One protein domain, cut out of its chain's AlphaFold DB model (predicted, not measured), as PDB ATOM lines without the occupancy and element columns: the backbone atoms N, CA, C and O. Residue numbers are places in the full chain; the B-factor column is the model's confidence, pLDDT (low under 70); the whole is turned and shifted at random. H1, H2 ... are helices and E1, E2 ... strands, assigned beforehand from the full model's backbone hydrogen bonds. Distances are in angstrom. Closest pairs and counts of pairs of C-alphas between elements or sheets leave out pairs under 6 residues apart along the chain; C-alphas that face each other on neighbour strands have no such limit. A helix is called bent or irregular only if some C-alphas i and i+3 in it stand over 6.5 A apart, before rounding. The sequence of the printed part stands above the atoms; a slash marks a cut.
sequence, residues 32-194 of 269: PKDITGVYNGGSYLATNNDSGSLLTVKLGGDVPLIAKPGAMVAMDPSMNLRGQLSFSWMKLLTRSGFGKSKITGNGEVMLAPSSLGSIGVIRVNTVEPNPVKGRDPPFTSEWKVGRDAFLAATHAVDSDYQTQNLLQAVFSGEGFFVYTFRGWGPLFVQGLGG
ATOM      1  N   PRO A  32     -22.853   5.134 -18.224       51.22
ATOM      2  CA  PRO A  32     -22.782   5.156 -16.754       51.22
ATOM      3  C   PRO A  32     -22.351   6.488 -16.108       51.22
ATOM      4  O   PRO A  32     -22.359   6.594 -14.884       51.22
ATOM      5  N   LYS A  33     -21.926   7.485 -16.895       63.03
ATOM      6  CA  LYS A  33     -21.464   8.798 -16.418       63.03
ATOM      7  C   LYS A  33     -22.553   9.875 -16.405       63.03
ATOM      8  O   LYS A  33     -22.310  10.957 -15.873       63.03
ATOM      9  N   ASP A  34     -23.704   9.616 -17.012       76.56
ATOM     10  CA  ASP A  34     -24.737  10.629 -17.201       76.56
ATOM     11  C   ASP A  34     -25.569  10.806 -15.907       76.56
ATOM     12  O   ASP A  34     -26.034   9.837 -15.305       76.56
ATOM     13  N   ILE A  35     -25.810  12.046 -15.470       80.31
ATOM     14  CA  ILE A  35     -26.536  12.361 -14.223       80.31
ATOM     15  C   ILE A  35     -27.956  12.840 -14.553       80.31
ATOM     16  O   ILE A  35     -28.128  13.875 -15.192       80.31
ATOM     17  N   THR A  36     -28.990  12.149 -14.061       87.31
ATOM     18  CA  THR A  36     -30.404  12.549 -14.228       87.31
ATOM     19  C   THR A  36     -31.095  12.912 -12.925       87.31
ATOM     20  O   THR A  36     -30.688  12.523 -11.829       87.31
ATOM     21  N   GLY A  37     -32.195  13.655 -13.047       86.25
ATOM     22  CA  GLY A  37     -33.123  13.860 -11.947       86.25
ATOM     23  C   GLY A  37     -34.307  14.748 -12.300       86.25
ATOM     24  O   GLY A  37     -34.444  15.243 -13.421       86.25
ATOM     25  N   VAL A  38     -35.165  14.954 -11.303       87.00
ATOM     26  CA  VAL A  38     -36.339  15.829 -11.389       87.00
ATOM     27  C   VAL A  38     -36.450  16.771 -10.217       87.00
ATOM     28  O   VAL A  38     -35.915  16.525  -9.138       87.00
ATOM     29  N   TYR A  39     -37.145  17.872 -10.466       84.38
ATOM     30  CA  TYR A  39     -37.375  18.938  -9.512       84.38
ATOM     31  C   TYR A  39     -38.723  19.604  -9.787       84.38
ATOM     32  O   TYR A  39     -39.381  19.343 -10.796       84.38
ATOM     33  N   ASN A  40     -39.150  20.480  -8.880       82.00
ATOM     34  CA  ASN A  40     -40.387  21.221  -9.072       82.00
ATOM     35  C   ASN A  40     -40.257  22.195 -10.257       82.00
ATOM     36  O   ASN A  40     -39.530  23.186 -10.168       82.00
ATOM     37  N   GLY A  41     -40.954  21.894 -11.352       82.50
ATOM     38  CA  GLY A  41     -40.913  22.661 -12.598       82.50
ATOM     39  C   GLY A  41     -40.181  21.980 -13.757       82.50
ATOM     40  O   GLY A  41     -40.157  22.553 -14.845       82.50
ATOM     41  N   GLY A  42     -39.614  20.775 -13.578       88.69
ATOM     42  CA  GLY A  42     -38.968  20.093 -14.699       88.69
ATOM     43  C   GLY A  42     -38.127  18.853 -14.394       88.69
ATOM     44  O   GLY A  42     -38.139  18.277 -13.304       88.69
ATOM     45  N   SER A  43     -37.353  18.464 -15.406       89.75
ATOM     46  CA  SER A  43     -36.376  17.373 -15.361       89.75
ATOM     47  C   SER A  43     -35.045  17.815 -15.954       89.75
ATOM     48  O   SER A  43     -35.007  18.739 -16.766       89.75
ATOM     49  N   TYR A  44     -33.958  17.141 -15.591       89.88
ATOM     50  CA  TYR A  44     -32.643  17.402 -16.165       89.88
ATOM     51  C   TYR A  44     -31.880  16.119 -16.490       89.88
ATOM     52  O   TYR A  44     -32.120  15.055 -15.910       89.88
ATOM     53  N   LEU A  45     -30.927  16.275 -17.402       88.06
ATOM     54  CA  LEU A  45     -29.968  15.284 -17.852       88.06
ATOM     55  C   LEU A  45     -28.623  15.992 -18.057       88.06
ATOM     56  O   LEU A  45     -28.533  16.893 -18.883       88.06
ATOM     57  N   ALA A  46     -27.590  15.602 -17.316       82.31
ATOM     58  CA  ALA A  46     -26.214  15.997 -17.586       82.31
ATOM     59  C   ALA A  46     -25.499  14.828 -18.272       82.31
ATOM     60  O   ALA A  46     -25.264  13.805 -17.630       82.31
ATOM     61  N   THR A  47     -25.193  14.963 -19.561       78.25
ATOM     62  CA  THR A  47     -24.528  13.921 -20.362       78.25
ATOM     63  C   THR A  47     -23.055  14.203 -20.570       78.25
ATOM     64  O   THR A  47     -22.601  15.332 -20.359       78.25
ATOM     65  N   ASN A  48     -22.318  13.185 -21.030       65.56
ATOM     66  CA  ASN A  48     -20.911  13.299 -21.423       65.56
ATOM     67  C   ASN A  48     -20.094  13.951 -20.309       65.56
ATOM     68  O   ASN A  48     -19.415  14.952 -20.546       65.56
ATOM     69  N   ASN A  49     -20.233  13.445 -19.077       69.19
ATOM     70  CA  ASN A  49     -19.683  14.050 -17.861       69.19
ATOM     71  C   ASN A  49     -18.139  13.945 -17.765       69.19
ATOM     72  O   ASN A  49     -17.578  13.454 -16.788       69.19
ATOM     73  N   ASP A  50     -17.447  14.342 -18.833       68.12
ATOM     74  CA  ASP A  50     -16.008  14.449 -19.007       68.12
ATOM     75  C   ASP A  50     -15.629  15.767 -19.714       68.12
ATOM     76  O   ASP A  50     -15.711  16.818 -19.092       68.12
ATOM     77  N   SER A  51     -15.151  15.764 -20.960       66.44
ATOM     78  CA  SER A  51     -14.665  16.972 -21.654       66.44
ATOM     79  C   SER A  51     -15.717  17.678 -22.514       66.44
ATOM     80  O   SER A  51     -15.446  18.779 -22.993       66.44
ATOM     81  N   GLY A  52     -16.883  17.061 -22.723       73.19
ATOM     82  CA  GLY A  52     -17.946  17.557 -23.608       73.19
ATOM     83  C   GLY A  52     -19.315  17.622 -22.939       73.19
ATOM     84  O   GLY A  52     -20.316  17.311 -23.584       73.19
ATOM     85  N   SER A  53     -19.356  17.951 -21.645       88.19
ATOM     86  CA  SER A  53     -20.580  17.839 -20.856       88.19
ATOM     87  C   SER A  53     -21.668  18.798 -21.302       88.19
ATOM     88  O   SER A  53     -21.412  19.966 -21.596       88.19
ATOM     89  N   LEU A  54     -22.902  18.301 -21.305       91.62
ATOM     90  CA  LEU A  54     -24.078  19.066 -21.686       91.62
ATOM     91  C   LEU A  54     -25.172  18.871 -20.642       91.62
ATOM     92  O   LEU A  54     -25.571  17.749 -20.346       91.62
ATOM     93  N   LEU A  55     -25.658  19.975 -20.088       94.50
ATOM     94  CA  LEU A  55     -26.825  20.007 -19.224       94.50
ATOM     95  C   LEU A  55     -28.062  20.287 -20.072       94.50
ATOM     96  O   LEU A  55     -28.314  21.426 -20.459       94.50
ATOM     97  N   THR A  56     -28.865  19.261 -20.296       95.06
ATOM     98  CA  THR A  56     -30.211  19.374 -20.845       95.06
ATOM     99  C   THR A  56     -31.209  19.559 -19.706       95.06
ATOM    100  O   THR A  56     -31.300  18.728 -18.802       95.06
ATOM    101  N   VAL A  57     -32.002  20.628 -19.756       94.31
ATOM    102  CA  VAL A  57     -33.098  20.891 -18.818       94.31
ATOM    103  C   VAL A  57     -34.401  21.015 -19.590       94.31
ATOM    104  O   VAL A  57     -34.511  21.831 -20.500       94.31
ATOM    105  N   LYS A  58     -35.413  20.248 -19.184       93.56
ATOM    106  CA  LYS A  58     -36.792  20.425 -19.647       93.56
ATOM    107  C   LYS A  58     -37.559  21.230 -18.620       93.56
ATOM    108  O   LYS A  58     -37.630  20.825 -17.458       93.56
ATOM    109  N   LEU A  59     -38.115  22.351 -19.055       91.56
ATOM    110  CA  LEU A  59     -38.932  23.245 -18.247       91.56
ATOM    111  C   LEU A  59     -40.404  23.062 -18.608       91.56
ATOM    112  O   LEU A  59     -40.767  23.037 -19.783       91.56
ATOM    113  N   GLY A  60     -41.241  22.918 -17.583       83.06
ATOM    114  CA  GLY A  60     -42.691  22.848 -17.705       83.06
ATOM    115  C   GLY A  60     -43.344  24.097 -17.121       83.06
ATOM    116  O   GLY A  60     -43.746  24.089 -15.960       83.06
ATOM    117  N   GLY A  61     -43.458  25.162 -17.919       77.50
ATOM    118  CA  GLY A  61     -44.193  26.384 -17.565       77.50
ATOM    119  C   GLY A  61     -43.307  27.584 -17.210       77.50
ATOM    120  O   GLY A  61     -42.148  27.671 -17.602       77.50
ATOM    121  N   ASP A  62     -43.860  28.542 -16.465       77.56
ATOM    122  CA  ASP A  62     -43.206  29.839 -16.208       77.56
ATOM    123  C   ASP A  62     -42.190  29.821 -15.053       77.56
ATOM    124  O   ASP A  62     -41.654  30.865 -14.664       77.56
ATOM    125  N   VAL A  63     -41.904  28.639 -14.495       85.88
ATOM    126  CA  VAL A  63     -40.914  28.467 -13.431       85.88
ATOM    127  C   VAL A  63     -39.512  28.663 -14.015       85.88
ATOM    128  O   VAL A  63     -39.101  27.897 -14.886       85.88
ATOM    129  N   PRO A  64     -38.750  29.676 -13.569       90.25
ATOM    130  CA  PRO A  64     -37.491  29.995 -14.213       90.25
ATOM    131  C   PRO A  64     -36.352  29.049 -13.832       90.25
ATOM    132  O   PRO A  64     -36.203  28.645 -12.679       90.25
ATOM    133  N   LEU A  65     -35.461  28.810 -14.787       93.50
ATOM    134  CA  LEU A  65     -34.100  28.358 -14.532       93.50
ATOM    135  C   LEU A  65     -33.176  29.578 -14.508       93.50
ATOM    136  O   LEU A  65     -33.213  30.420 -15.409       93.50
ATOM    137  N   ILE A  66     -32.339  29.679 -13.480       93.31
ATOM    138  CA  ILE A  66     -31.287  30.690 -13.402       93.31
ATOM    139  C   ILE A  66     -29.997  30.059 -13.913       93.31
ATOM    140  O   ILE A  66     -29.593  29.014 -13.422       93.31
ATOM    141  N   ALA A  67     -29.335  30.681 -14.880       93.62
ATOM    142  CA  ALA A  67     -28.142  30.139 -15.520       93.62
ATOM    143  C   ALA A  67     -27.006  31.161 -15.602       93.62
ATOM    144  O   ALA A  67     -27.215  32.379 -15.565       93.62
ATOM    145  N   LYS A  68     -25.787  30.649 -15.755       91.31
ATOM    146  CA  LYS A  68     -24.593  31.397 -16.136       91.31
ATOM    147  C   LYS A  68     -24.822  32.081 -17.492       91.31
ATOM    148  O   LYS A  68     -25.170  31.408 -18.464       91.31
ATOM    149  N   PRO A  69     -24.617  33.406 -17.599       89.25
ATOM    150  CA  PRO A  69     -24.635  34.087 -18.884       89.25
ATOM    151  C   PRO A  69     -23.634  33.460 -19.856       89.25
ATOM    152  O   PRO A  69     -22.509  33.146 -19.475       89.25
ATOM    153  N   GLY A  70     -24.057  33.280 -21.108       88.88
ATOM    154  CA  GLY A  70     -23.229  32.688 -22.161       88.88
ATOM    155  C   GLY A  70     -23.088  31.162 -22.112       88.88
ATOM    156  O   GLY A  70     -22.459  30.615 -23.006       88.88
ATOM    157  N   ALA A  71     -23.677  30.467 -21.131       92.69
ATOM    158  CA  ALA A  71     -23.629  29.000 -21.070       92.69
ATOM    159  C   ALA A  71     -24.631  28.303 -22.008       92.69
ATOM    160  O   ALA A  71     -24.549  27.093 -22.189       92.69
ATOM    161  N   MET A  72     -25.600  29.032 -22.570       95.19
ATOM    162  CA  MET A  72     -26.621  28.446 -23.440       95.19
ATOM    163  C   MET A  72     -26.021  27.997 -24.774       95.19
ATOM    164  O   MET A  72     -25.421  28.800 -25.485       95.19
ATOM    165  N   VAL A  73     -26.265  26.734 -25.118       95.19
ATOM    166  CA  VAL A  73     -25.906  26.120 -26.402       95.19
ATOM    167  C   VAL A  73     -27.095  26.142 -27.356       95.19
ATOM    168  O   VAL A  73     -26.974  26.602 -28.487       95.19
ATOM    169  N   ALA A  74     -28.249  25.663 -26.893       96.06
ATOM    170  CA  ALA A  74     -29.470  25.560 -27.683       96.06
ATOM    171  C   ALA A  74     -30.706  25.658 -26.779       96.06
ATOM    172  O   ALA A  74     -30.621  25.405 -25.577       96.06
ATOM    173  N   MET A  75     -31.852  26.019 -27.351       96.44
ATOM    174  CA  MET A  75     -33.151  25.973 -26.680       96.44
ATOM    175  C   MET A  75     -34.279  25.811 -27.702       96.44
ATOM    176  O   MET A  75     -34.124  26.229 -28.852       96.44
ATOM    177  N   ASP A  76     -35.410  25.254 -27.277       96.19
ATOM    178  CA  ASP A  76     -36.616  25.192 -28.105       96.19
ATOM    179  C   ASP A  76     -37.155  26.601 -28.431       96.19
ATOM    180  O   ASP A  76     -36.999  27.526 -27.629       96.19
ATOM    181  N   PRO A  77     -37.866  26.794 -29.562       94.88
ATOM    182  CA  PRO A  77     -38.428  28.098 -29.944       94.88
ATOM    183  C   PRO A  77     -39.433  28.692 -28.944       94.88
ATOM    184  O   PRO A  77     -39.669  29.898 -28.945       94.88
ATOM    185  N   SER A  78     -40.046  27.858 -28.102       92.31
ATOM    186  CA  SER A  78     -40.969  28.264 -27.033       92.31
ATOM    187  C   SER A  78     -40.261  28.848 -25.803       92.31
ATOM    188  O   SER A  78     -40.921  29.363 -24.893       92.31
ATOM    189  N   MET A  79     -38.931  28.763 -25.749       93.88
ATOM    190  CA  MET A  79     -38.126  29.209 -24.620       93.88
ATOM    191  C   MET A  79     -37.775  30.693 -24.729       93.88
ATOM    192  O   MET A  79     -37.508  31.235 -25.798       93.88
ATOM    193  N   ASN A  80     -37.735  31.359 -23.579       92.44
ATOM    194  CA  ASN A  80     -37.362  32.758 -23.440       92.44
ATOM    195  C   ASN A  80     -36.107  32.873 -22.573       92.44
ATOM    196  O   ASN A  80     -36.116  32.468 -21.410       92.44
ATOM    197  N   LEU A  81     -35.059  33.495 -23.114       92.19
ATOM    198  CA  LEU A  81     -33.828  33.831 -22.401       92.19
ATOM    199  C   LEU A  81     -33.778  35.341 -22.147       92.19
ATOM    200  O   LEU A  81     -33.822  36.141 -23.080       92.19
ATOM    201  N   ARG A  82     -33.638  35.749 -20.884       88.00
ATOM    202  CA  ARG A  82     -33.439  37.152 -20.497       88.00
ATOM    203  C   ARG A  82     -32.235  37.291 -19.579       88.00
ATOM    204  O   ARG A  82     -32.216  36.738 -18.483       88.00
ATOM    205  N   GLY A  83     -31.246  38.076 -19.995       81.62
ATOM    206  CA  GLY A  83     -30.154  38.479 -19.113       81.62
ATOM    207  C   GLY A  83     -30.681  39.374 -17.990       81.62
ATOM    208  O   GLY A  83     -31.263  40.425 -18.247       81.62
ATOM    209  N   GLN A  84     -30.475  38.975 -16.740       69.38
ATOM    210  CA  GLN A  84     -30.663  39.833 -15.578       69.38
ATOM    211  C   GLN A  84     -29.350  40.564 -15.313       69.38
ATOM    212  O   GLN A  84     -28.487  40.119 -14.552       69.38
ATOM    213  N   LEU A  85     -29.199  41.720 -15.956       58.19
ATOM    214  CA  LEU A  85     -28.264  42.727 -15.480       58.19
ATOM    215  C   LEU A  85     -28.856  43.274 -14.182       58.19
ATOM    216  O   LEU A  85     -29.869  43.972 -14.200       58.19
ATOM    217  N   SER A  86     -28.277  42.918 -13.033       52.88
ATOM    218  CA  SER A  86     -28.683  43.578 -11.795       52.88
ATOM    219  C   SER A  86     -28.365  45.068 -11.953       52.88
ATOM    220  O   SER A  86     -27.218  45.411 -12.238       52.88
ATOM    221  N   PHE A  87     -29.346  45.944 -11.733       44.22
ATOM    222  CA  PHE A  87     -29.210  47.412 -11.755       44.22
ATOM    223  C   PHE A  87     -28.194  47.970 -10.737       44.22
ATOM    224  O   PHE A  87     -28.025  49.179 -10.596       44.22
ATOM    225  N   SER A  88     -27.469  47.109 -10.025       48.47
ATOM    226  CA  SER A  88     -26.336  47.492  -9.201       48.47
ATOM    227  C   SER A  88     -25.097  47.717 -10.073       48.47
ATOM    228  O   SER A  88     -24.119  46.978 -10.010       48.47
ATOM    229  N   TRP A  89     -25.128  48.776 -10.881       47.84
ATOM    230  CA  TRP A  89     -23.946  49.367 -11.512       47.84
ATOM    231  C   TRP A  89     -22.761  49.490 -10.534       47.84
ATOM    232  O   TRP A  89     -21.638  49.172 -10.901       47.84
ATOM    233  N   MET A  90     -23.022  49.791  -9.255       49.50
ATOM    234  CA  MET A  90     -22.020  49.798  -8.183       49.50
ATOM    235  C   MET A  90     -21.346  48.426  -7.968       49.50
ATOM    236  O   MET A  90     -20.129  48.373  -7.844       49.50
ATOM    237  N   LYS A  91     -22.100  47.311  -7.985       51.22
ATOM    238  CA  LYS A  91     -21.554  45.937  -7.872       51.22
ATOM    239  C   LYS A  91     -20.835  45.465  -9.143       51.22
ATOM    240  O   LYS A  91     -19.997  44.561  -9.091       51.22
ATOM    241  N   LEU A  92     -21.175  46.055 -10.292       49.00
ATOM    242  CA  LEU A  92     -20.500  45.812 -11.567       49.00
ATOM    243  C   LEU A  92     -19.152  46.556 -11.623       49.00
ATOM    244  O   LEU A  92     -18.153  45.978 -12.043       49.00
ATOM    245  N   LEU A  93     -19.108  47.794 -11.111       51.62
ATOM    246  CA  LEU A  93     -17.892  48.605 -10.964       51.62
ATOM    247  C   LEU A  93     -16.895  47.989  -9.972       51.62
ATOM    248  O   LEU A  93     -15.693  48.009 -10.220       51.62
ATOM    249  N   THR A  94     -17.375  47.368  -8.892       52.03
ATOM    250  CA  THR A  94     -16.528  46.637  -7.931       52.03
ATOM    251  C   THR A  94     -16.094  45.251  -8.423       52.03
ATOM    252  O   THR A  94     -15.441  44.525  -7.674       52.03
ATOM    253  N   ARG A  95     -16.458  44.841  -9.655       52.59
ATOM    254  CA  ARG A  95     -16.188  43.500 -10.222       52.59
ATOM    255  C   ARG A  95     -16.674  42.357  -9.314       52.59
ATOM    256  O   ARG A  95     -16.134  41.248  -9.309       52.59
ATOM    257  N   SER A  96     -17.695  42.645  -8.509       49.69
ATOM    258  CA  SER A  96     -18.136  41.794  -7.411       49.69
ATOM    259  C   SER A  96     -19.477  41.111  -7.713       49.69
ATOM    260  O   SER A  96     -19.802  40.106  -7.103       49.69
ATOM    261  N   GLY A  97     -20.252  41.578  -8.693       54.38
ATOM    262  CA  GLY A  97     -21.434  40.862  -9.185       54.38
ATOM    263  C   GLY A  97     -21.109  39.872 -10.308       54.38
ATOM    264  O   GLY A  97     -20.314  40.181 -11.193       54.38
ATOM    265  N   PHE A  98     -21.770  38.713 -10.325       63.66
ATOM    266  CA  PHE A  98     -21.861  37.864 -11.515       63.66
ATOM    267  C   PHE A  98     -23.255  37.986 -12.118       63.66
ATOM    268  O   PHE A  98     -24.256  37.994 -11.399       63.66
ATOM    269  N   GLY A  99     -23.308  38.157 -13.440       71.94
ATOM    270  CA  GLY A  99     -24.572  38.256 -14.158       71.94
ATOM    271  C   GLY A  99     -25.358  36.953 -14.045       71.94
ATOM    272  O   GLY A  99     -24.776  35.880 -13.950       71.94
ATOM    273  N   LYS A 100     -26.684  37.035 -14.079       83.75
ATOM    274  CA  LYS A 100     -27.560  35.860 -14.124       83.75
ATOM    275  C   LYS A 100     -28.387  35.919 -15.398       83.75
ATOM    276  O   LYS A 100     -28.850  36.990 -15.776       83.75
ATOM    277  N   SER A 101     -28.592  34.791 -16.053       89.69
ATOM    278  CA  SER A 101     -29.571  34.651 -17.128       89.69
ATOM    279  C   SER A 101     -30.802  33.940 -16.592       89.69
ATOM    280  O   SER A 101     -30.682  32.897 -15.958       89.69
ATOM    281  N   LYS A 102     -31.984  34.495 -16.842       91.94
ATOM    282  CA  LYS A 102     -33.269  33.877 -16.523       91.94
ATOM    283  C   LYS A 102     -33.808  33.199 -17.778       91.94
ATOM    284  O   LYS A 102     -33.997  33.867 -18.793       91.94
ATOM    285  N   ILE A 103     -34.053  31.898 -17.697       92.94
ATOM    286  CA  ILE A 103     -34.644  31.088 -18.764       92.94
ATOM    287  C   ILE A 103     -36.033  30.638 -18.308       92.94
ATOM    288  O   ILE A 103     -36.178  30.140 -17.195       92.94
ATOM    289  N   THR A 104     -37.050  30.826 -19.140       94.25
ATOM    290  CA  THR A 104     -38.455  30.467 -18.858       94.25
ATOM    291  C   THR A 104     -39.121  29.925 -20.113       94.25
ATOM    292  O   THR A 104     -38.768  30.356 -21.208       94.25
ATOM    293  N   GLY A 105     -40.126  29.066 -19.978       91.75
ATOM    294  CA  GLY A 105     -40.902  28.556 -21.107       91.75
ATOM    295  C   GLY A 105     -41.245  27.082 -20.946       91.75
ATOM    296  O   GLY A 105     -40.906  26.453 -19.946       91.75
ATOM    297  N   ASN A 106     -41.925  26.534 -21.947       92.50
ATOM    298  CA  ASN A 106     -42.283  25.121 -21.987       92.50
ATOM    299  C   ASN A 106     -41.507  24.430 -23.109       92.50
ATOM    300  O   ASN A 106     -41.846  24.609 -24.281       92.50
ATOM    301  N   GLY A 107     -40.457  23.699 -22.755       92.25
ATOM    302  CA  GLY A 107     -39.525  23.120 -23.718       92.25
ATOM    303  C   GLY A 107     -38.170  22.790 -23.106       92.25
ATOM    304  O   GLY A 107     -37.992  22.776 -21.884       92.25
ATOM    305  N   GLU A 108     -37.213  22.499 -23.971       94.56
ATOM    306  CA  GLU A 108     -35.855  22.113 -23.623       94.56
ATOM    307  C   GLU A 108     -34.869  23.281 -23.761       94.56
ATOM    308  O   GLU A 108     -34.952  24.099 -24.678       94.56
ATOM    309  N   VAL A 109     -33.905  23.353 -22.843       95.75
ATOM    310  CA  VAL A 109     -32.722  24.210 -22.942       95.75
ATOM    311  C   VAL A 109     -31.469  23.395 -22.642       95.75
ATOM    312  O   VAL A 109     -31.448  22.581 -21.720       95.75
ATOM    313  N   MET A 110     -30.417  23.633 -23.416       96.44
ATOM    314  CA  MET A 110     -29.123  22.976 -23.302       96.44
ATOM    315  C   MET A 110     -28.065  23.992 -22.880       96.44
ATOM    316  O   MET A 110     -27.889  25.028 -23.530       96.44
ATOM    317  N   LEU A 111     -27.353  23.696 -21.797       95.75
ATOM    318  CA  LEU A 111     -26.274  24.512 -21.250       95.75
ATOM    319  C   LEU A 111     -24.969  23.713 -21.254       95.75
ATOM    320  O   LEU A 111     -24.966  22.546 -20.875       95.75
ATOM    321  N   ALA A 112     -23.855  24.339 -21.618       93.88
ATOM    322  CA  ALA A 112     -22.533  23.726 -21.535       93.88
ATOM    323  C   ALA A 112     -21.647  24.468 -20.526       93.88
ATOM    324  O   ALA A 112     -21.786  25.689 -20.362       93.88
ATOM    325  N   PRO A 113     -20.713  23.762 -19.866       91.44
ATOM    326  CA  PRO A 113     -19.686  24.408 -19.078       91.44
ATOM    327  C   PRO A 113     -18.886  25.432 -19.895       91.44
ATOM    328  O   PRO A 113     -18.538  25.203 -21.050       91.44
ATOM    329  N   SER A 114     -18.525  26.558 -19.280       85.94
ATOM    330  CA  SER A 114     -17.697  27.598 -19.912       85.94
ATOM    331  C   SER A 114     -16.236  27.179 -20.110       85.94
ATOM    332  O   SER A 114     -15.454  27.905 -20.718       85.94
ATOM    333  N   SER A 115     -15.844  26.047 -19.536       82.31
ATOM    334  CA  SER A 115     -14.510  25.468 -19.620       82.31
ATOM    335  C   SER A 115     -14.607  23.999 -20.005       82.31
ATOM    336  O   SER A 115     -15.622  23.367 -19.744       82.31
ATOM    337  N   LEU A 116     -13.530  23.441 -20.557       84.81
ATOM    338  CA  LEU A 116     -13.452  22.016 -20.879       84.81
ATOM    339  C   LEU A 116     -13.535  21.170 -19.603       84.81
ATOM    340  O   LEU A 116     -12.542  20.994 -18.890       84.81
ATOM    341  N   GLY A 117     -14.717  20.658 -19.302       87.06
ATOM    342  CA  GLY A 117     -14.927  19.853 -18.118       87.06
ATOM    343  C   GLY A 117     -16.380  19.491 -17.891       87.06
ATOM    344  O   GLY A 117     -17.201  19.539 -18.805       87.06
ATOM    345  N   SER A 118     -16.643  19.106 -16.651       91.00
ATOM    346  CA  SER A 118     -17.804  18.320 -16.260       91.00
ATOM    347  C   SER A 118     -18.742  19.071 -15.329       91.00
ATOM    348  O   SER A 118     -18.423  20.146 -14.807       91.00
ATOM    349  N   ILE A 119     -19.933  18.501 -15.163       93.94
ATOM    350  CA  ILE A 119     -21.029  19.065 -14.389       93.94
ATOM    351  C   ILE A 119     -21.205  18.250 -13.105       93.94
ATOM    352  O   ILE A 119     -21.351  17.028 -13.127       93.94
ATOM    353  N   GLY A 120     -21.235  18.946 -11.972       93.00
ATOM    354  CA  GLY A 120     -21.695  18.413 -10.694       93.00
ATOM    355  C   GLY A 120     -23.132  18.844 -10.416       93.00
ATOM    356  O   GLY A 120     -23.536  19.955 -10.770       93.00
ATOM    357  N   VAL A 121     -23.906  17.982  -9.754       94.12
ATOM    358  CA  VAL A 121     -25.273  18.303  -9.328       94.12
ATOM    359  C   VAL A 121     -25.354  18.266  -7.812       94.12
ATOM    360  O   VAL A 121     -25.266  17.211  -7.196       94.12
ATOM    361  N   ILE A 122     -25.576  19.432  -7.218       93.44
ATOM    362  CA  ILE A 122     -25.777  19.607  -5.786       93.44
ATOM    363  C   ILE A 122     -27.278  19.669  -5.518       93.44
ATOM    364  O   ILE A 122     -27.992  20.490  -6.097       93.44
ATOM    365  N   ARG A 123     -27.775  18.827  -4.611       90.38
ATOM    366  CA  ARG A 123     -29.142  18.956  -4.094       90.38
ATOM    367  C   ARG A 123     -29.137  19.915  -2.915       90.38
ATOM    368  O   ARG A 123     -28.784  19.540  -1.800       90.38
ATOM    369  N   VAL A 124     -29.526  21.161  -3.167       88.38
ATOM    370  CA  VAL A 124     -29.685  22.152  -2.105       88.38
ATOM    371  C   VAL A 124     -30.958  21.814  -1.344       88.38
ATOM    372  O   VAL A 124     -32.046  21.737  -1.915       88.38
ATOM    373  N   ASN A 125     -30.794  21.565  -0.054       84.25
ATOM    374  CA  ASN A 125     -31.875  21.358   0.891       84.25
ATOM    375  C   ASN A 125     -31.530  22.165   2.141       84.25
ATOM    376  O   ASN A 125     -31.004  21.654   3.132       84.25
ATOM    377  N   THR A 126     -31.750  23.469   2.040       69.94
ATOM    378  CA  THR A 126     -31.619  24.375   3.165       69.94
ATOM    379  C   THR A 126     -32.924  24.359   3.938       69.94
ATOM    380  O   THR A 126     -33.868  25.069   3.601       69.94
ATOM    381  N   VAL A 127     -32.979  23.561   5.001       59.97
ATOM    382  CA  VAL A 127     -33.907  23.853   6.097       59.97
ATOM    383  C   VAL A 127     -33.360  25.108   6.771       59.97
ATOM    384  O   VAL A 127     -32.169  25.130   7.104       59.97
ATOM    385  N   GLU A 128     -34.172  26.161   6.920       52.28
ATOM    386  CA  GLU A 128     -33.779  27.314   7.736       52.28
ATOM    387  C   GLU A 128     -33.350  26.785   9.111       52.28
ATOM    388  O   GLU A 128     -34.164  26.168   9.810       52.28
ATOM    389  N   PRO A 129     -32.070  26.923   9.498       48.62
ATOM    390  CA  PRO A 129     -31.648  26.463  10.801       48.62
ATOM    391  C   PRO A 129     -32.334  27.363  11.820       48.62
ATOM    392  O   PRO A 129     -32.158  28.574  11.770       48.62
ATOM    393  N   ASN A 130     -33.103  26.787  12.743       43.69
ATOM    394  CA  ASN A 130     -33.526  27.493  13.946       43.69
ATOM    395  C   ASN A 130     -32.240  27.722  14.762       43.69
ATOM    396  O   ASN A 130     -31.732  26.765  15.357       43.69
ATOM    397  N   PRO A 131     -31.619  28.915  14.721       49.19
ATOM    398  CA  PRO A 131     -30.279  29.066  15.247       49.19
ATOM    399  C   PRO A 131     -30.365  29.044  16.772       49.19
ATOM    400  O   PRO A 131     -30.953  29.930  17.394       49.19
ATOM    401  N   VAL A 132     -29.768  28.029  17.398       52.22
ATOM    402  CA  VAL A 132     -29.513  28.070  18.839       52.22
ATOM    403  C   VAL A 132     -28.428  29.123  19.057       52.22
ATOM    404  O   VAL A 132     -27.301  28.965  18.585       52.22
ATOM    405  N   LYS A 133     -28.766  30.225  19.740       50.72
ATOM    406  CA  LYS A 133     -27.810  31.298  20.060       50.72
ATOM    407  C   LYS A 133     -26.523  30.710  20.657       50.72
ATOM    408  O   LYS A 133     -26.569  30.079  21.708       50.72
ATOM    409  N   GLY A 134     -25.386  30.977  20.013       55.06
ATOM    410  CA  GLY A 134     -24.050  30.681  20.545       55.06
ATOM    411  C   GLY A 134     -23.364  29.417  20.020       55.06
ATOM    412  O   GLY A 134     -22.285  29.098  20.516       55.06
ATOM    413  N   ARG A 135     -23.928  28.700  19.036       51.75
ATOM    414  CA  ARG A 135     -23.259  27.544  18.418       51.75
ATOM    415  C   ARG A 135     -23.505  27.488  16.912       51.75
ATOM    416  O   ARG A 135     -24.634  27.259  16.489       51.75
ATOM    417  N   ASP A 136     -22.444  27.636  16.125       51.78
ATOM    418  CA  ASP A 136     -22.506  27.320  14.698       51.78
ATOM    419  C   ASP A 136     -22.621  25.795  14.536       51.78
ATOM    420  O   ASP A 136     -21.863  25.053  15.176       51.78
ATOM    421  N   PRO A 137     -23.566  25.289  13.727       55.00
ATOM    422  CA  PRO A 137     -23.650  23.864  13.461       55.00
ATOM    423  C   PRO A 137     -22.383  23.377  12.726       55.00
ATOM    424  O   PRO A 137     -21.756  24.129  11.973       55.00
ATOM    425  N   PRO A 138     -21.980  22.110  12.929       49.84
ATOM    426  CA  PRO A 138     -20.799  21.536  12.280       49.84
ATOM    427  C   PRO A 138     -21.007  21.322  10.763       49.84
ATOM    428  O   PRO A 138     -20.043  21.176  10.020       49.84
ATOM    429  N   PHE A 139     -22.259  21.413  10.306       56.03
ATOM    430  CA  PHE A 139     -22.703  21.399   8.914       56.03
ATOM    431  C   PHE A 139     -23.544  22.649   8.637       56.03
ATOM    432  O   PHE A 139     -24.453  22.956   9.414       56.03
ATOM    433  N   THR A 140     -23.291  23.354   7.531       64.50
ATOM    434  CA  THR A 140     -24.188  24.426   7.086       64.50
ATOM    435  C   THR A 140     -25.155  23.876   6.056       64.50
ATOM    436  O   THR A 140     -24.751  23.240   5.090       64.50
ATOM    437  N   SER A 141     -26.437  24.200   6.191       71.06
ATOM    438  CA  SER A 141     -27.435  23.894   5.162       71.06
ATOM    439  C   SER A 141     -27.267  24.757   3.892       71.06
ATOM    440  O   SER A 141     -28.040  24.655   2.941       71.06
ATOM    441  N   GLU A 142     -26.224  25.587   3.870       84.56
ATOM    442  CA  GLU A 142     -25.815  26.497   2.808       84.56
ATOM    443  C   GLU A 142     -24.628  25.923   2.037       84.56
ATOM    444  O   GLU A 142     -23.727  25.316   2.618       84.56
ATOM    445  N   TRP A 143     -24.590  26.188   0.736       90.38
ATOM    446  CA  TRP A 143     -23.498  25.776  -0.135       90.38
ATOM    447  C   TRP A 143     -22.634  26.965  -0.519       90.38
ATOM    448  O   TRP A 143     -23.116  27.946  -1.082       90.38
ATOM    449  N   LYS A 144     -21.337  26.859  -0.261       90.75
ATOM    450  CA  LYS A 144     -20.319  27.760  -0.795       90.75
ATOM    451  C   LYS A 144     -19.906  27.250  -2.168       90.75
ATOM    452  O   LYS A 144     -19.594  26.075  -2.304       90.75
ATOM    453  N   VAL A 145     -19.909  28.113  -3.178       91.06
ATOM    454  CA  VAL A 145     -19.553  27.767  -4.562       91.06
ATOM    455  C   VAL A 145     -18.576  28.799  -5.104       91.06
ATOM    456  O   VAL A 145     -18.817  30.002  -4.994       91.06
ATOM    457  N   GLY A 146     -17.473  28.345  -5.698       86.88
ATOM    458  CA  GLY A 146     -16.489  29.231  -6.316       86.88
ATOM    459  C   GLY A 146     -17.110  30.069  -7.436       86.88
ATOM    460  O   GLY A 146     -18.020  29.614  -8.131       86.88
ATOM    461  N   ARG A 147     -16.620  31.300  -7.637       77.44
ATOM    462  CA  ARG A 147     -17.191  32.236  -8.623       77.44
ATOM    463  C   ARG A 147     -17.449  31.587  -9.986       77.44
ATOM    464  O   ARG A 147     -18.516  31.763 -10.570       77.44
ATOM    465  N   ASP A 148     -16.449  30.884 -10.500       84.00
ATOM    466  CA  ASP A 148     -16.494  30.318 -11.844       84.00
ATOM    467  C   ASP A 148     -17.154  28.940 -11.895       84.00
ATOM    468  O   ASP A 148     -17.429  28.459 -12.990       84.00
ATOM    469  N   ALA A 149     -17.482  28.355 -10.741       91.75
ATOM    470  CA  ALA A 149     -18.091  27.038 -10.628       91.75
ATOM    471  C   ALA A 149     -19.614  27.044 -10.816       91.75
ATOM    472  O   ALA A 149     -20.189  25.993 -11.053       91.75
ATOM    473  N   PHE A 150     -20.303  28.185 -10.741       92.94
ATOM    474  CA  PHE A 150     -21.751  28.218 -10.977       92.94
ATOM    475  C   PHE A 150     -22.094  27.999 -12.461       92.94
ATOM    476  O   PHE A 150     -21.597  28.735 -13.318       92.94
ATOM    477  N   LEU A 151     -22.983  27.040 -12.756       94.25
ATOM    478  CA  LEU A 151     -23.541  26.816 -14.095       94.25
ATOM    479  C   LEU A 151     -25.026  27.185 -14.162       94.25
ATOM    480  O   LEU A 151     -25.415  28.006 -14.992       94.25
ATOM    481  N   ALA A 152     -25.859  26.594 -13.307       94.88
ATOM    482  CA  ALA A 152     -27.291  26.875 -13.258       94.88
ATOM    483  C   ALA A 152     -27.898  26.507 -11.900       94.88
ATOM    484  O   ALA A 152     -27.325  25.739 -11.140       94.88
ATOM    485  N   ALA A 153     -29.076  27.028 -11.591       94.50
ATOM    486  CA  ALA A 153     -29.841  26.705 -10.399       94.50
ATOM    487  C   ALA A 153     -31.338  26.823 -10.678       94.50
ATOM    488  O   ALA A 153     -31.791  27.670 -11.453       94.50
ATOM    489  N   THR A 154     -32.111  25.968 -10.021       92.31
ATOM    490  CA  THR A 154     -33.575  26.057 -10.042       92.31
ATOM    491  C   THR A 154     -34.064  27.279  -9.260       92.31
ATOM    492  O   THR A 154     -33.374  27.755  -8.363       92.31
ATOM    493  N   HIS A 155     -35.244  27.815  -9.599       85.19
ATOM    494  CA  HIS A 155     -35.734  29.093  -9.051       85.19
ATOM    495  C   HIS A 155     -35.766  29.195  -7.517       85.19
ATOM    496  O   HIS A 155     -35.667  30.296  -6.987       85.19
ATOM    497  N   ALA A 156     -35.955  28.070  -6.822       85.25
ATOM    498  CA  ALA A 156     -36.057  28.010  -5.367       85.25
ATOM    499  C   ALA A 156     -34.686  27.883  -4.677       85.25
ATOM    500  O   ALA A 156     -34.623  27.774  -3.454       85.25
ATOM    501  N   VAL A 157     -33.595  27.911  -5.447       88.44
ATOM    502  CA  VAL A 157     -32.225  28.035  -4.951       88.44
ATOM    503  C   VAL A 157     -31.782  29.483  -5.147       88.44
ATOM    504  O   VAL A 157     -31.470  29.919  -6.259       88.44
ATOM    505  N   ASP A 158     -31.758  30.234  -4.054       82.62
ATOM    506  CA  ASP A 158     -31.288  31.611  -4.042       82.62
ATOM    507  C   ASP A 158     -29.766  31.666  -3.868       82.62
ATOM    508  O   ASP A 158     -29.143  30.751  -3.321       82.62
ATOM    509  N   SER A 159     -29.156  32.749  -4.343       79.94
ATOM    510  CA  SER A 159     -27.727  32.989  -4.182       79.94
ATOM    511  C   SER A 159     -27.483  34.372  -3.603       79.94
ATOM    512  O   SER A 159     -27.807  35.379  -4.242       79.94
ATOM    513  N   ASP A 160     -26.795  34.426  -2.474       69.62
ATOM    514  CA  ASP A 160     -26.269  35.669  -1.938       69.62
ATOM    515  C   ASP A 160     -24.786  35.809  -2.285       69.62
ATOM    516  O   ASP A 160     -24.011  34.842  -2.300       69.62
ATOM    517  N   TYR A 161     -24.391  37.037  -2.601       59.47
ATOM    518  CA  TYR A 161     -23.000  37.363  -2.846       59.47
ATOM    519  C   TYR A 161     -22.369  37.860  -1.558       59.47
ATOM    520  O   TYR A 161     -22.632  38.977  -1.114       59.47
ATOM    521  N   GLN A 162     -21.485  37.047  -0.997       53.38
ATOM    522  CA  GLN A 162     -20.710  37.414   0.173       53.38
ATOM    523  C   GLN A 162     -19.262  37.645  -0.261       53.38
ATOM    524  O   GLN A 162     -18.522  36.703  -0.547       53.38
ATOM    525  N   THR A 163     -18.819  38.906  -0.292       49.78
ATOM    526  CA  THR A 163     -17.384  39.169  -0.176       49.78
ATOM    527  C   THR A 163     -16.986  38.760   1.232       49.78
ATOM    528  O   THR A 163     -17.444  39.356   2.204       49.78
ATOM    529  N   GLN A 164     -16.139  37.741   1.381       50.69
ATOM    530  CA  GLN A 164     -15.525  37.469   2.679       50.69
ATOM    531  C   GLN A 164     -14.585  38.640   3.009       50.69
ATOM    532  O   GLN A 164     -13.401  38.629   2.679       50.69
ATOM    533  N   ASN A 165     -15.145  39.681   3.633       42.28
ATOM    534  CA  ASN A 165     -14.493  40.958   3.938       42.28
ATOM    535  C   ASN A 165     -13.309  40.823   4.911       42.28
ATOM    536  O   ASN A 165     -12.601  41.796   5.136       42.28
ATOM    537  N   LEU A 166     -13.045  39.628   5.447       42.22
ATOM    538  CA  LEU A 166     -11.872  39.344   6.276       42.22
ATOM    539  C   LEU A 166     -10.723  38.642   5.529       42.22
ATOM    540  O   LEU A 166      -9.633  38.521   6.077       42.22
ATOM    541  N   LEU A 167     -10.936  38.172   4.294       44.25
ATOM    542  CA  LEU A 167      -9.993  37.284   3.594       44.25
ATOM    543  C   LEU A 167      -9.440  37.840   2.278       44.25
ATOM    544  O   LEU A 167      -8.534  37.237   1.701       44.25
ATOM    545  N   GLN A 168      -9.884  39.024   1.845       46.59
ATOM    546  CA  GLN A 168      -9.296  39.735   0.698       46.59
ATOM    547  C   GLN A 168      -7.776  39.962   0.845       46.59
ATOM    548  O   GLN A 168      -7.078  40.060  -0.159       46.59
ATOM    549  N   ALA A 169      -7.248  39.974   2.077       40.50
ATOM    550  CA  ALA A 169      -5.837  40.230   2.361       40.50
ATOM    551  C   ALA A 169      -4.917  38.988   2.334       40.50
ATOM    552  O   ALA A 169      -3.701  39.146   2.259       40.50
ATOM    553  N   VAL A 170      -5.444  37.755   2.405       46.81
ATOM    554  CA  VAL A 170      -4.595  36.551   2.582       46.81
ATOM    555  C   VAL A 170      -4.289  35.847   1.256       46.81
ATOM    556  O   VAL A 170      -3.210  35.277   1.101       46.81
ATOM    557  N   PHE A 171      -5.176  35.947   0.264       51.12
ATOM    558  CA  PHE A 171      -5.049  35.282  -1.039       51.12
ATOM    559  C   PHE A 171      -4.325  36.136  -2.089       51.12
ATOM    560  O   PHE A 171      -4.917  36.442  -3.115       51.12
ATOM    561  N   SER A 172      -3.078  36.550  -1.832       43.59
ATOM    562  CA  SER A 172      -2.087  37.003  -2.839       43.59
ATOM    563  C   SER A 172      -2.600  37.843  -4.042       43.59
ATOM    564  O   SER A 172      -2.068  37.722  -5.145       43.59
ATOM    565  N   GLY A 173      -3.621  38.690  -3.858       44.34
ATOM    566  CA  GLY A 173      -4.220  39.518  -4.914       44.34
ATOM    567  C   GLY A 173      -5.342  38.893  -5.769       44.34
ATOM    568  O   GLY A 173      -5.898  39.610  -6.596       44.34
ATOM    569  N   GLU A 174      -5.729  37.622  -5.585       50.22
ATOM    570  CA  GLU A 174      -6.797  36.986  -6.390       50.22
ATOM    571  C   GLU A 174      -8.179  36.979  -5.719       50.22
ATOM    572  O   GLU A 174      -9.182  36.973  -6.429       50.22
ATOM    573  N   GLY A 175      -8.252  37.068  -4.384       51.53
ATOM    574  CA  GLY A 175      -9.511  37.099  -3.628       51.53
ATOM    575  C   GLY A 175     -10.341  35.812  -3.762       51.53
ATOM    576  O   GLY A 175     -10.679  35.362  -4.852       51.53
ATOM    577  N   PHE A 176     -10.732  35.199  -2.645       57.78
ATOM    578  CA  PHE A 176     -11.616  34.035  -2.701       57.78
ATOM    579  C   PHE A 176     -13.066  34.495  -2.878       57.78
ATOM    580  O   PHE A 176     -13.752  34.864  -1.924       57.78
ATOM    581  N   PHE A 177     -13.508  34.558  -4.132       63.91
ATOM    582  CA  PHE A 177     -14.871  34.937  -4.470       63.91
ATOM    583  C   PHE A 177     -15.764  33.708  -4.459       63.91
ATOM    584  O   PHE A 177     -15.646  32.825  -5.312       63.91
ATOM    585  N   VAL A 178     -16.663  33.678  -3.486       76.69
ATOM    586  CA  VAL A 178     -17.548  32.553  -3.217       76.69
ATOM    587  C   VAL A 178     -18.979  33.070  -3.191       76.69
ATOM    588  O   VAL A 178     -19.263  34.107  -2.592       76.69
ATOM    589  N   TYR A 179     -19.875  32.353  -3.854       80.38
ATOM    590  CA  TYR A 179     -21.313  32.530  -3.714       80.38
ATOM    591  C   TYR A 179     -21.830  31.616  -2.617       80.38
ATOM    592  O   TYR A 179     -21.407  30.463  -2.524       80.38
ATOM    593  N   THR A 180     -22.774  32.117  -1.831       85.94
ATOM    594  CA  THR A 180     -23.526  31.292  -0.890       85.94
ATOM    595  C   THR A 180     -24.877  30.981  -1.507       85.94
ATOM    596  O   THR A 180     -25.618  31.894  -1.864       85.94
ATOM    597  N   PHE A 181     -25.204  29.701  -1.620       87.81
ATOM    598  CA  PHE A 181     -26.476  29.214  -2.132       87.81
ATOM    599  C   PHE A 181     -27.310  28.603  -1.009       87.81
ATOM    600  O   PHE A 181     -26.799  27.836  -0.187       87.81
ATOM    601  N   ARG A 182     -28.600  28.944  -0.989       87.94
ATOM    602  CA  ARG A 182     -29.596  28.465  -0.024       87.94
ATOM    603  C   ARG A 182     -30.909  28.151  -0.734       87.94
ATOM    604  O   ARG A 182     -31.179  28.691  -1.799       87.94
ATOM    605  N   GLY A 183     -31.748  27.330  -0.120       85.50
ATOM    606  CA  GLY A 183     -33.120  27.080  -0.556       85.50
ATOM    607  C   GLY A 183     -33.363  25.615  -0.890       85.50
ATOM    608  O   GLY A 183     -32.855  24.732  -0.202       85.50
ATOM    609  N   TRP A 184     -34.157  25.344  -1.923       86.25
ATOM    610  CA  TRP A 184     -34.563  23.982  -2.258       86.25
ATOM    611  C   TRP A 184     -34.458  23.692  -3.749       86.25
ATOM    612  O   TRP A 184     -35.127  24.317  -4.568       86.25
ATOM    613  N   GLY A 185     -33.680  22.671  -4.096       89.56
ATOM    614  CA  GLY A 185     -33.633  22.113  -5.438       89.56
ATOM    615  C   GLY A 185     -32.221  21.929  -5.991       89.56
ATOM    616  O   GLY A 185     -31.225  22.135  -5.295       89.56
ATOM    617  N   PRO A 186     -32.123  21.492  -7.255       93.25
ATOM    618  CA  PRO A 186     -30.850  21.328  -7.937       93.25
ATOM    619  C   PRO A 186     -30.092  22.649  -8.120       93.25
ATOM    620  O   PRO A 186     -30.646  23.653  -8.588       93.25
ATOM    621  N   LEU A 187     -28.800  22.582  -7.813       95.12
ATOM    622  CA  LEU A 187     -27.753  23.536  -8.143       95.12
ATOM    623  C   LEU A 187     -26.714  22.810  -9.001       95.12
ATOM    624  O   LEU A 187     -26.098  21.837  -8.572       95.12
ATOM    625  N   PHE A 188     -26.533  23.281 -10.223       96.00
ATOM    626  CA  PHE A 188     -25.587  22.744 -11.187       96.00
ATOM    627  C   PHE A 188     -24.288  23.536 -11.104       96.00
ATOM    628  O   PHE A 188     -24.269  24.757 -11.308       96.00
ATOM    629  N   VAL A 189     -23.202  22.827 -10.819       95.12
ATOM    630  CA  VAL A 189     -21.848  23.374 -10.796       95.12
ATOM    631  C   VAL A 189     -21.034  22.822 -11.954       95.12
ATOM    632  O   VAL A 189     -21.299  21.734 -12.452       95.12
ATOM    633  N   GLN A 190     -20.037  23.577 -12.383       93.69
ATOM    634  CA  GLN A 190     -19.082  23.200 -13.412       93.69
ATOM    635  C   GLN A 190     -17.666  23.202 -12.838       93.69
ATOM    636  O   GLN A 190     -17.347  23.998 -11.953       93.69
ATOM    637  N   GLY A 191     -16.808  22.345 -13.379       91.25
ATOM    638  CA  GLY A 191     -15.376  22.347 -13.095       91.25
ATOM    639  C   GLY A 191     -14.556  22.110 -14.355       91.25
ATOM    640  O   GLY A 191     -15.074  21.698 -15.389       91.25
ATOM    641  N   LEU A 192     -13.256  22.378 -14.271       90.12
ATOM    642  CA  LEU A 192     -12.297  22.099 -15.332       90.12
ATOM    643  C   LEU A 192     -11.791  20.653 -15.207       90.12
ATOM    644  O   LEU A 192     -11.205  20.263 -14.196       90.12
ATOM    645  N   GLY A 193     -11.985  19.854 -16.255       89.25
ATOM    646  CA  GLY A 193     -11.819  18.403 -16.178       89.25
ATOM    647  C   GLY A 193     -12.966  17.731 -15.414       89.25
ATOM    648  O   GLY A 193     -14.128  18.067 -15.617       89.25
ATOM    649  N   GLY A 194     -12.645  16.761 -14.560       89.19
ATOM    650  CA  GLY A 194     -13.620  16.014 -13.759       89.19
ATOM    651  C   GLY A 194     -14.032  16.782 -12.504       89.19
ATOM    652  O   GLY A 194     -13.158  17.336 -11.847       89.19
TER     653      GLY A 194
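What this domain is: This is residues 32 to 194 of the 269 residues of the protein "Altered inheritance of mitochondria protein 24, mitochondrial" of Aspergillus ruber CBS 135680 (UniProt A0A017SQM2). Two twisted sheets stand partly face to face as a sandwich, their strands crossed at 37 degrees: one of five strands, E1, E2, E3, E8 and E5, and a larger branched one built round the long strand E13, which folds back on itself. The part of the larger sheet with E10 and E12 reaches out beyond the smaller sheet, and residues 90 to 95, 130 to 136 and 169 to 174 stick out from the body. The printed part has 163 residues with 13 named strands and one named helix, in the order E1 E2 E3 E4 E5 E6 H1 E7 E8 E9 E10 E11 E12 E13. The class is mostly strand; the smaller sheet runs E1 - E2 - E3 - E8 - E5, and the neighbour strands of both sheets are antiparallel. The whole is compact, with a radius of gyration of the C-alphas of 16.6 A and spans of 48 by 36 by 35 A.

How they stand to each other: In the larger sheet, which is strongly twisted, E13, residues 177 to 190, bends by 147 degrees at residue 185 and has four neighbours. E12, residues 157 to 163, and E10, residues 139 to 146, are on opposite sides of E13, with N 158 and O 182 at 2.8 A and N 143 and O 181 at 2.9 A, within hydrogen-bond range. E9, residues 119 to 125, is on the same side as E10 but beside residues 184 to 190, with N 122 and O 187 at 2.8 A. E11, residues 150 to 154, is on the other side, beside residues 186 to 190, with N 188 and O 152 at 2.7 A. E12 and E13 form a hairpin, and E10 bends by 73 degrees at residue 142. Next to E11 comes E4, residues 65 to 67, with N 66 and O 153 at 2.9 A; then E7, residues 100 to 104, with N 65 and O 103 at 2.8 A; then the edge strand E6, residues 80 to 84, with N 82 and O 102 at 2.8 A. In the other sheet, E1, residues 35 to 39, E2, residues 42 to 47, and E3, residues 54 to 59, form a meander, each strand the antiparallel neighbour of the one before. N 37 and O 44 are 3.2 A apart, N 45 and O 56 2.8 A. E8, residues 107 to 111, is the antiparallel neighbour of E3, with N 57 and O 109 at 2.8 A, and the edge strand E5, residues 72 to 75, is the antiparallel neighbour of E8, with N 110 and O 74 at 2.8 A. The facing parts of the two sheets are 10.1 A centre to centre, their best planes 5 degrees apart. Between the sheets, the closest C-alphas of E1 and E13 are those of Tyr 39 and Gly 185, 6.4 A, and of E2 and E9 those of Ala 46 and Ile 119, 6.8 A. H1, residues 89 to 93, is not on either sheet; its O i to N i+4 pair is within hydrogen-bond range.

Where its parts are: E1 begins at C-alpha 35, (-26.536, 12.361, -14.223). From first to last C-alpha, E12 measures 19.2 A, E9 18.9 A, E10 18.2 A, E2 16.7 A and E3 15.8 A. The bent E13, 14 residues, measures 15.3 A, from C-alpha 177 at (-14.871, 34.937, -4.470) to C-alpha 190 at (-19.082, 23.200, -13.412). H1 measures 6.1 A.

The domain as a whole: The C-alphas farthest apart are those of Pro 77 and Gly 134, 52.6 A. The printed part has no cut. The links E9 to E10 and E12 to E13 are long, with 13 residues each. The mean pLDDT of the printed part is 77.2; 54 residues are under 70, among them 84 to 98, 126 to 140 and 160 to 177.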